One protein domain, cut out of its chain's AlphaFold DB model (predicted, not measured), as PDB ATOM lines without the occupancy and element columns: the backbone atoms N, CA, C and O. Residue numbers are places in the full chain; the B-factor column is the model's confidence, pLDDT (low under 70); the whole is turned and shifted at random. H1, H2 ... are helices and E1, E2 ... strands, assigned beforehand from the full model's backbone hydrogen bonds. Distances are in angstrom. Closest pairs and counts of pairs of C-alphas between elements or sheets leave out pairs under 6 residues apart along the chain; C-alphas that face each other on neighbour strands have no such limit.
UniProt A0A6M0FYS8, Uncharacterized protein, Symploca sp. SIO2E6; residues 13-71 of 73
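This is residues 13 to 71 of the 73 residues of an uncharacterized protein of Symploca sp. SIO2E6 (UniProt A0A6M0FYS8). A small sheet of three strands forms the middle layer, with H1 packed across one face and H2 packed across the other. The short H3 follows H2 and packs on it, and the chain then turns into E1, E2 and E3, which fold back on each other as two hairpins, E1 with E2 and E2 with E3. The printed part has 59 residues, with three named helices and three named strands in the order H1, H2, H3, E1, E2, E3; the sheet's order is E1, E2, E3, antiparallel throughout. The class is mixed, helices and strands, and the whole is compact, with a radius of gyration of the C-alphas of 10.4 A and spans of 29 by 24 by 20 A.

H1, residues 13 to 22, is on the sheet of E1, residues 48 to 52, E2, residues 55 to 59, and E3, residues 65 to 70. Its height over the sheet is 8.5 A, and it runs across the strands, at 80 degrees to E2 on the local plane. The closest C-alphas of H1 and E1 are those of Val 22 and Ile 50, 6.5 A apart. H2, residues 30 to 37, is on the opposite face at a height over the sheet of 9.0 A, across the strands at 66 degrees to E1 on the local plane; these three layers are a sheet with helices on both faces. The closest C-alphas of H2 and E1 are those of Lys 30 and Cys 49, 4.9 A apart. H3, residues 40 to 43, touches H2, the closest C-alphas being those of Ala 34 and Glu 40, 4.9 A apart. H3 is not on the sheet, but only just, with 4 pairs of C-alphas within 10 A. H1 is apart from H2 and H3. The strands form a meander, each the antiparallel neighbour of the one before. In the hairpin of E1 and E2, N 50 and O 57 are 2.7 A apart, within hydrogen-bond range; in the hairpin of E2 and E3, N 56 and O 69 are 2.8 A apart, also within range. In H1 and H2 every O i to N i+4 pair is within hydrogen-bond range; H3 is too short for such a pair.

H1 begins at C-alpha 13, (14.035, -45.453, -4.591), and is 14.8 A long from first to last C-alpha. H2 measures 10.5 A and H3 5.5 A. E1 begins at C-alpha 48, (7.435, -32.874, -16.749), and is 13.0 A long; E2 measures 13.2 A. E3 is 13.9 A long and ends at C-alpha 70, (1.688, -32.809, -1.227).

The two C-alphas farthest apart are those of Glu 13 and Asn 38, 29.8 A. The printed part has no cut. No link is long: H1 to H2 is short, with 7 residues, and the others are tight. The mean pLDDT of the printed part is 88.7, and no printed residue is under 70.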
ATOM      1  N   GLU A  13      15.139 -44.497  -4.479       92.81
ATOM      2  CA  GLU A  13      14.035 -45.453  -4.591       92.81
ATOM      3  C   GLU A  13      12.799 -44.791  -5.205       92.81
ATOM      4  O   GLU A  13      12.224 -45.324  -6.153       92.81
ATOM      5  N   LEU A  14      12.435 -43.604  -4.712       91.94
ATOM      6  CA  LEU A  14      11.305 -42.845  -5.232       91.94
ATOM      7  C   LEU A  14      11.576 -42.360  -6.660       91.94
ATOM      8  O   LEU A  14      10.700 -42.471  -7.508       91.94
ATOM      9  N   HIS A  15      12.797 -41.914  -6.950       93.38
ATOM     10  CA  HIS A  15      13.232 -41.509  -8.291       93.38
ATOM     11  C   HIS A  15      12.906 -42.581  -9.342       93.38
ATOM     12  O   HIS A  15      12.203 -42.300 -10.310       93.38
ATOM     13  N   LYS A  16      13.284 -43.842  -9.087       92.88
ATOM     14  CA  LYS A  16      12.991 -44.974  -9.987       92.88
ATOM     15  C   LYS A  16      11.501 -45.228 -10.186       92.88
ATOM     16  O   LYS A  16      11.097 -45.675 -11.255       92.88
ATOM     17  N   ILE A  17      10.691 -45.005  -9.153       93.31
ATOM     18  CA  ILE A  17       9.239 -45.169  -9.249       93.31
ATOM     19  C   ILE A  17       8.654 -44.055 -10.122       93.31
ATOM     20  O   ILE A  17       7.875 -44.340 -11.027       93.31
ATOM     21  N   LEU A  18       9.060 -42.803  -9.896       92.75
ATOM     22  CA  LEU A  18       8.588 -41.658 -10.676       92.75
ATOM     23  C   LEU A  18       8.989 -41.779 -12.155       92.75
ATOM     24  O   LEU A  18       8.162 -41.522 -13.027       92.75
ATOM     25  N   ASP A  19      10.195 -42.274 -12.442       91.62
ATOM     26  CA  ASP A  19      10.660 -42.562 -13.807       91.62
ATOM     27  C   ASP A  19       9.802 -43.635 -14.514       91.62
ATOM     28  O   ASP A  19       9.489 -43.554 -15.702       91.62
ATOM     29  N   GLN A  20       9.310 -44.633 -13.783       90.88
ATOM     30  CA  GLN A  20       8.366 -45.601 -14.354       90.88
ATOM     31  C   GLN A  20       6.984 -44.988 -14.596       90.88
ATOM     32  O   GLN A  20       6.319 -45.308 -15.582       90.88
ATOM     33  N   GLU A  21       6.542 -44.107 -13.703       90.25
ATOM     34  CA  GLU A  21       5.228 -43.475 -13.779       90.25
ATOM     35  C   GLU A  21       5.146 -42.427 -14.894       90.25
ATOM     36  O   GLU A  21       4.124 -42.369 -15.581       90.25
ATOM     37  N   VAL A  22       6.210 -41.654 -15.131       89.06
ATOM     38  CA  VAL A  22       6.241 -40.600 -16.163       89.06
ATOM     39  C   VAL A  22       6.075 -41.142 -17.582       89.06
ATOM     40  O   VAL A  22       5.509 -40.479 -18.447       89.06
ATOM     41  N   ASN A  23       6.464 -42.397 -17.815       85.88
ATOM     42  CA  ASN A  23       6.281 -43.078 -19.095       85.88
ATOM     43  C   ASN A  23       4.803 -43.369 -19.436       85.88
ATOM     44  O   ASN A  23       4.493 -43.830 -20.540       85.88
ATOM     45  N   LYS A  24       3.860 -43.123 -18.513       87.38
ATOM     46  CA  LYS A  24       2.428 -43.296 -18.778       87.38
ATOM     47  C   LYS A  24       1.888 -42.109 -19.594       87.38
ATOM     48  O   LYS A  24       2.148 -40.957 -19.260       87.38
ATOM     49  N   PRO A  25       1.030 -42.346 -20.603       75.06
ATOM     50  CA  PRO A  25       0.575 -41.315 -21.547       75.06
ATOM     51  C   PRO A  25      -0.250 -40.167 -20.930       75.06
ATOM     52  O   PRO A  25      -0.549 -39.195 -21.615       75.06
ATOM     53  N   THR A  26      -0.641 -40.272 -19.660       76.81
ATOM     54  CA  THR A  26      -1.402 -39.255 -18.913       76.81
ATOM     55  C   THR A  26      -0.679 -38.807 -17.641       76.81
ATOM     56  O   THR A  26      -1.324 -38.295 -16.721       76.81
ATOM     57  N   ALA A  27       0.620 -39.095 -17.542       81.38
ATOM     58  CA  ALA A  27       1.405 -38.792 -16.358       81.38
ATOM     59  C   ALA A  27       1.657 -37.295 -16.218       81.38
ATOM     60  O   ALA A  27       1.647 -36.809 -15.095       81.38
ATOM     61  N   ASP A  28       1.811 -36.572 -17.335       87.56
ATOM     62  CA  ASP A  28       2.116 -35.149 -17.281       87.56
ATOM     63  C   ASP A  28       0.951 -34.332 -16.697       87.56
ATOM     64  O   ASP A  28      -0.164 -34.291 -17.221       87.56
ATOM     65  N   LYS A  29       1.235 -33.708 -15.556       89.19
ATOM     66  CA  LYS A  29       0.370 -32.869 -14.721       89.19
ATOM     67  C   LYS A  29       0.892 -31.442 -14.637       89.19
ATOM     68  O   LYS A  29       0.569 -30.721 -13.695       89.19
ATOM     69  N   LYS A  30       1.707 -31.014 -15.599       89.62
ATOM     70  CA  LYS A  30       2.393 -29.723 -15.552       89.62
ATOM     71  C   LYS A  30       1.416 -28.543 -15.500       89.62
ATOM     72  O   LYS A  30       1.567 -27.681 -14.636       89.62
ATOM     73  N   ASP A  31       0.355 -28.560 -16.309       88.69
ATOM     74  CA  ASP A  31      -0.740 -27.571 -16.255       88.69
ATOM     75  C   ASP A  31      -1.469 -27.545 -14.900       88.69
ATOM     76  O   ASP A  31      -1.834 -26.486 -14.377       88.69
ATOM     77  N   GLU A  32      -1.667 -28.720 -14.298       89.12
ATOM     78  CA  GLU A  32      -2.331 -28.863 -13.002       89.12
ATOM     79  C   GLU A  32      -1.469 -28.261 -11.886       89.12
ATOM     80  O   GLU A  32      -1.961 -27.469 -11.079       89.12
ATOM     81  N   VAL A  33      -0.163 -28.548 -11.897       88.94
ATOM     82  CA  VAL A  33       0.816 -27.964 -10.969       88.94
ATOM     83  C   VAL A  33       0.927 -26.450 -11.163       88.94
ATOM     84  O   VAL A  33       0.934 -25.716 -10.173       88.94
ATOM     85  N   ALA A  34       0.944 -25.962 -12.408       89.50
ATOM     86  CA  ALA A  34       0.992 -24.533 -12.726       89.50
ATOM     87  C   ALA A  34      -0.197 -23.783 -12.116       89.50
ATOM     88  O   ALA A  34      -0.028 -22.750 -11.462       89.50
ATOM     89  N   THR A  35      -1.393 -24.351 -12.285       89.19
ATOM     90  CA  THR A  35      -2.645 -23.833 -11.725       89.19
ATOM     91  C   THR A  35      -2.610 -23.851 -10.199       89.19
ATOM     92  O   THR A  35      -2.954 -22.867  -9.547       89.19
ATOM     93  N   LEU A  36      -2.150 -24.954  -9.610       87.00
ATOM     94  CA  LEU A  36      -2.117 -25.165  -8.164       87.00
ATOM     95  C   LEU A  36      -1.091 -24.280  -7.438       87.00
ATOM     96  O   LEU A  36      -1.300 -23.929  -6.272       87.00
ATOM     97  N   LEU A  37      -0.004 -23.906  -8.112       85.94
ATOM     98  CA  LEU A  37       0.964 -22.923  -7.626       85.94
ATOM     99  C   LEU A  37       0.617 -21.486  -8.027       85.94
ATOM    100  O   LEU A  37       1.253 -20.556  -7.531       85.94
ATOM    101  N   ASN A  38      -0.374 -21.296  -8.904       87.62
ATOM    102  CA  ASN A  38      -0.682 -20.019  -9.547       87.62
ATOM    103  C   ASN A  38       0.581 -19.371 -10.158       87.62
ATOM    104  O   ASN A  38       0.843 -18.179  -9.987       87.62
ATOM    105  N   SER A  39       1.424 -20.196 -10.792       84.69
ATOM    106  CA  SER A  39       2.715 -19.776 -11.339       84.69
ATOM    107  C   SER A  39       3.142 -20.649 -12.520       84.69
ATOM    108  O   SER A  39       3.769 -21.696 -12.359       84.69
ATOM    109  N   GLU A  40       2.862 -20.171 -13.732       84.56
ATOM    110  CA  GLU A  40       3.334 -20.802 -14.973       84.56
ATOM    111  C   GLU A  40       4.864 -20.729 -15.112       84.56
ATOM    112  O   GLU A  40       5.500 -21.651 -15.614       84.56
ATOM    113  N   SER A  41       5.485 -19.660 -14.601       85.69
ATOM    114  CA  SER A  41       6.941 -19.485 -14.637       85.69
ATOM    115  C   SER A  41       7.696 -20.519 -13.807       85.69
ATOM    116  O   SER A  41       8.851 -20.798 -14.104       85.69
ATOM    117  N   PHE A  42       7.066 -21.061 -12.761       83.62
ATOM    118  CA  PHE A  42       7.683 -22.087 -11.928       83.62
ATOM    119  C   PHE A  42       7.749 -23.422 -12.666       83.62
ATOM    120  O   PHE A  42       8.802 -24.037 -12.735       83.62
ATOM    121  N   VAL A  43       6.644 -23.860 -13.274       85.25
ATOM    122  CA  VAL A  43       6.641 -25.129 -14.016       85.25
ATOM    123  C   VAL A  43       7.458 -25.061 -15.304       85.25
ATOM    124  O   VAL A  43       7.905 -26.091 -15.792       85.25
ATOM    125  N   ALA A  44       7.696 -23.864 -15.851       85.69
ATOM    126  CA  ALA A  44       8.507 -23.678 -17.050       85.69
ATOM    127  C   ALA A  44       9.964 -24.155 -16.896       85.69
ATOM    128  O   ALA A  44      10.610 -24.412 -17.907       85.69
ATOM    129  N   THR A  45      10.476 -24.285 -15.666       86.06
ATOM    130  CA  THR A  45      11.830 -24.800 -15.397       86.06
ATOM    131  C   THR A  45      11.903 -26.323 -15.290       86.06
ATOM    132  O   THR A  45      12.987 -26.853 -15.083       86.06
ATOM    133  N   TYR A  46      10.771 -27.019 -15.393       89.06
ATOM    134  CA  TYR A  46      10.681 -28.475 -15.285       89.06
ATOM    135  C   TYR A  46      10.237 -29.070 -16.617       89.06
ATOM    136  O   TYR A  46       9.392 -28.487 -17.299       89.06
ATOM    137  N   ASP A  47      10.761 -30.229 -16.993       89.94
ATOM    138  CA  ASP A  47      10.370 -30.911 -18.228       89.94
ATOM    139  C   ASP A  47       8.957 -31.477 -18.105       89.94
ATOM    140  O   ASP A  47       8.085 -31.185 -18.929       89.94
ATOM    141  N   THR A  48       8.700 -32.185 -17.009       91.25
ATOM    142  CA  THR A  48       7.435 -32.874 -16.749       91.25
ATOM    143  C   THR A  48       7.105 -32.884 -15.263       91.25
ATOM    144  O   THR A  48       7.983 -32.771 -14.408       91.25
ATOM    145  N   CYS A  49       5.819 -33.000 -14.949       92.31
ATOM    146  CA  CYS A  49       5.345 -33.149 -13.582       92.31
ATOM    147  C   CYS A  49       4.367 -34.307 -13.491       92.31
ATOM    148  O   CYS A  49       3.552 -34.471 -14.384       92.31
ATOM    149  N   ILE A  50       4.375 -35.067 -12.403       93.50
ATOM    150  CA  ILE A  50       3.471 -36.196 -12.195       93.50
ATOM    151  C   ILE A  50       2.851 -36.149 -10.804       93.50
ATOM    152  O   ILE A  50       3.406 -35.564  -9.875       93.50
ATOM    153  N   TRP A  51       1.689 -36.778 -10.656       91.12
ATOM    154  CA  TRP A  51       1.066 -37.000  -9.356       91.12
ATOM    155  C   TRP A  51       1.300 -38.442  -8.916       91.12
ATOM    156  O   TRP A  51       0.944 -39.375  -9.637       91.12
ATOM    157  N   TRP A  52       1.881 -38.620  -7.733       91.25
ATOM    158  CA  TRP A  52       2.173 -39.927  -7.164       91.25
ATOM    159  C   TRP A  52       1.996 -39.896  -5.646       91.25
ATOM    160  O   TRP A  52       2.408 -38.945  -4.992       91.25
ATOM    161  N   ASP A  53       1.334 -40.913  -5.092       89.75
ATOM    162  CA  ASP A  53       1.110 -41.083  -3.645       89.75
ATOM    163  C   ASP A  53       0.635 -39.810  -2.907       89.75
ATOM    164  O   ASP A  53       1.061 -39.485  -1.803       89.75
ATOM    165  N   GLY A  54      -0.253 -39.035  -3.542       88.44
ATOM    166  CA  GLY A  54      -0.801 -37.812  -2.949       88.44
ATOM    167  C   GLY A  54       0.064 -36.559  -3.110       88.44
ATOM    168  O   GLY A  54      -0.378 -35.481  -2.712       88.44
ATOM    169  N   CYS A  55       1.233 -36.639  -3.743       91.31
ATOM    170  CA  CYS A  55       2.102 -35.492  -3.999       91.31
ATOM    171  C   CYS A  55       2.347 -35.259  -5.493       91.31
ATOM    172  O   CYS A  55       2.364 -36.183  -6.302       91.31
ATOM    173  N   TYR A  56       2.542 -33.993  -5.860       91.62
ATOM    174  CA  TYR A  56       3.039 -33.601  -7.171       91.62
ATOM    175  C   TYR A  56       4.559 -33.546  -7.142       91.62
ATOM    176  O   TYR A  56       5.148 -32.859  -6.300       91.62
ATOM    177  N   TYR A  57       5.164 -34.224  -8.105       92.94
ATOM    178  CA  TYR A  57       6.595 -34.234  -8.343       92.94
ATOM    179  C   TYR A  57       6.883 -33.643  -9.712       92.94
ATOM    180  O   TYR A  57       6.130 -33.901 -10.642       92.94
ATOM    181  N   CYS A  58       7.956 -32.875  -9.852       93.25
ATOM    182  CA  CYS A  58       8.407 -32.389 -11.154       93.25
ATOM    183  C   CYS A  58       9.858 -32.779 -11.394       93.25
ATOM    184  O   CYS A  58      10.659 -32.773 -10.456       93.25
ATOM    185  N   GLN A  59      10.160 -33.118 -12.640       93.50
ATOM    186  CA  GLN A  59      11.490 -33.467 -13.111       93.50
ATOM    187  C   GLN A  59      12.129 -32.259 -13.789       93.50
ATOM    188  O   GLN A  59      11.481 -31.599 -14.606       93.50
ATOM    189  N   ASP A  60      13.368 -31.936 -13.430       90.31
ATOM    190  CA  ASP A  60      14.159 -30.922 -14.136       90.31
ATOM    191  C   ASP A  60      14.862 -31.495 -15.380       90.31
ATOM    192  O   ASP A  60      14.797 -32.694 -15.653       90.31
ATOM    193  N   ASP A  61      15.566 -30.635 -16.120       88.75
ATOM    194  CA  ASP A  61      16.310 -31.026 -17.328       88.75
ATOM    195  C   ASP A  61      17.526 -31.930 -17.039       88.75
ATOM    196  O   ASP A  61      18.105 -32.526 -17.948       88.75
ATOM    197  N   HIS A  62      17.909 -32.047 -15.767       89.31
ATOM    198  CA  HIS A  62      18.999 -32.885 -15.281       89.31
ATOM    199  C   HIS A  62      18.496 -34.235 -14.740       89.31
ATOM    200  O   HIS A  62      19.246 -34.926 -14.048       89.31
ATOM    201  N   ASP A  63      17.252 -34.613 -15.060       89.19
ATOM    202  CA  ASP A  63      16.595 -35.855 -14.643       89.19
ATOM    203  C   ASP A  63      16.312 -35.938 -13.128       89.19
ATOM    204  O   ASP A  63      15.954 -36.993 -12.607       89.19
ATOM    205  N   ASN A  64      16.421 -34.835 -12.380       91.12
ATOM    206  CA  ASN A  64      16.170 -34.844 -10.940       91.12
ATOM    207  C   ASN A  64      14.696 -34.593 -10.640       91.12
ATOM    208  O   ASN A  64      14.098 -33.629 -11.119       91.12
ATOM    209  N   TRP A  65      14.130 -35.433  -9.777       92.69
ATOM    210  CA  TRP A  65      12.758 -35.298  -9.302       92.69
ATOM    211  C   TRP A  65      12.691 -34.528  -7.987       92.69
ATOM    212  O   TRP A  65      13.415 -34.833  -7.037       92.69
ATOM    213  N   TYR A  66      11.742 -33.599  -7.903       92.12
ATOM    214  CA  TYR A  66      11.491 -32.778  -6.720       92.12
ATOM    215  C   TYR A  66      10.038 -32.881  -6.293       92.12
ATOM    216  O   TYR A  66       9.134 -32.797  -7.124       92.12
ATOM    217  N   CYS A  67       9.801 -33.002  -4.987       91.31
ATOM    218  CA  CYS A  67       8.458 -32.889  -4.430       91.31
ATOM    219  C   CYS A  67       8.042 -31.417  -4.408       91.31
ATOM    220  O   CYS A  67       8.598 -30.623  -3.653       91.31
ATOM    221  N   ILE A  68       7.061 -31.049  -5.230       89.06
ATOM    222  CA  ILE A  68       6.595 -29.664  -5.329       89.06
ATOM    223  C   ILE A  68       5.540 -29.374  -4.270       89.06
ATOM    224  O   ILE A  68       5.582 -28.347  -3.590       89.06
ATOM    225  N   LYS A  69       4.555 -30.266  -4.147       85.88
ATOM    226  CA  LYS A  69       3.465 -30.101  -3.189       85.88
ATOM    227  C   LYS A  69       2.768 -31.419  -2.920       85.88
ATOM    228  O   LYS A  69       2.322 -32.080  -3.851       85.88
ATOM    229  N   CYS A  70       2.573 -31.732  -1.648       87.00
ATOM    230  CA  CYS A  70       1.688 -32.809  -1.227       87.00
ATOM    231  C   CYS A  70       0.273 -32.281  -0.990       87.00
ATOM    232  O   CYS A  70       0.078 -31.296  -0.271       87.00
ATOM    233  N   SER A  71      -0.717 -32.935  -1.594       73.25
ATOM    234  CA  SER A  71      -2.116 -32.777  -1.211       73.25
ATOM    235  C   SER A  71      -2.356 -33.612   0.039       73.25
ATOM    236  O   SER A  71      -2.603 -34.813  -0.036       73.25
TER     237      SER A  71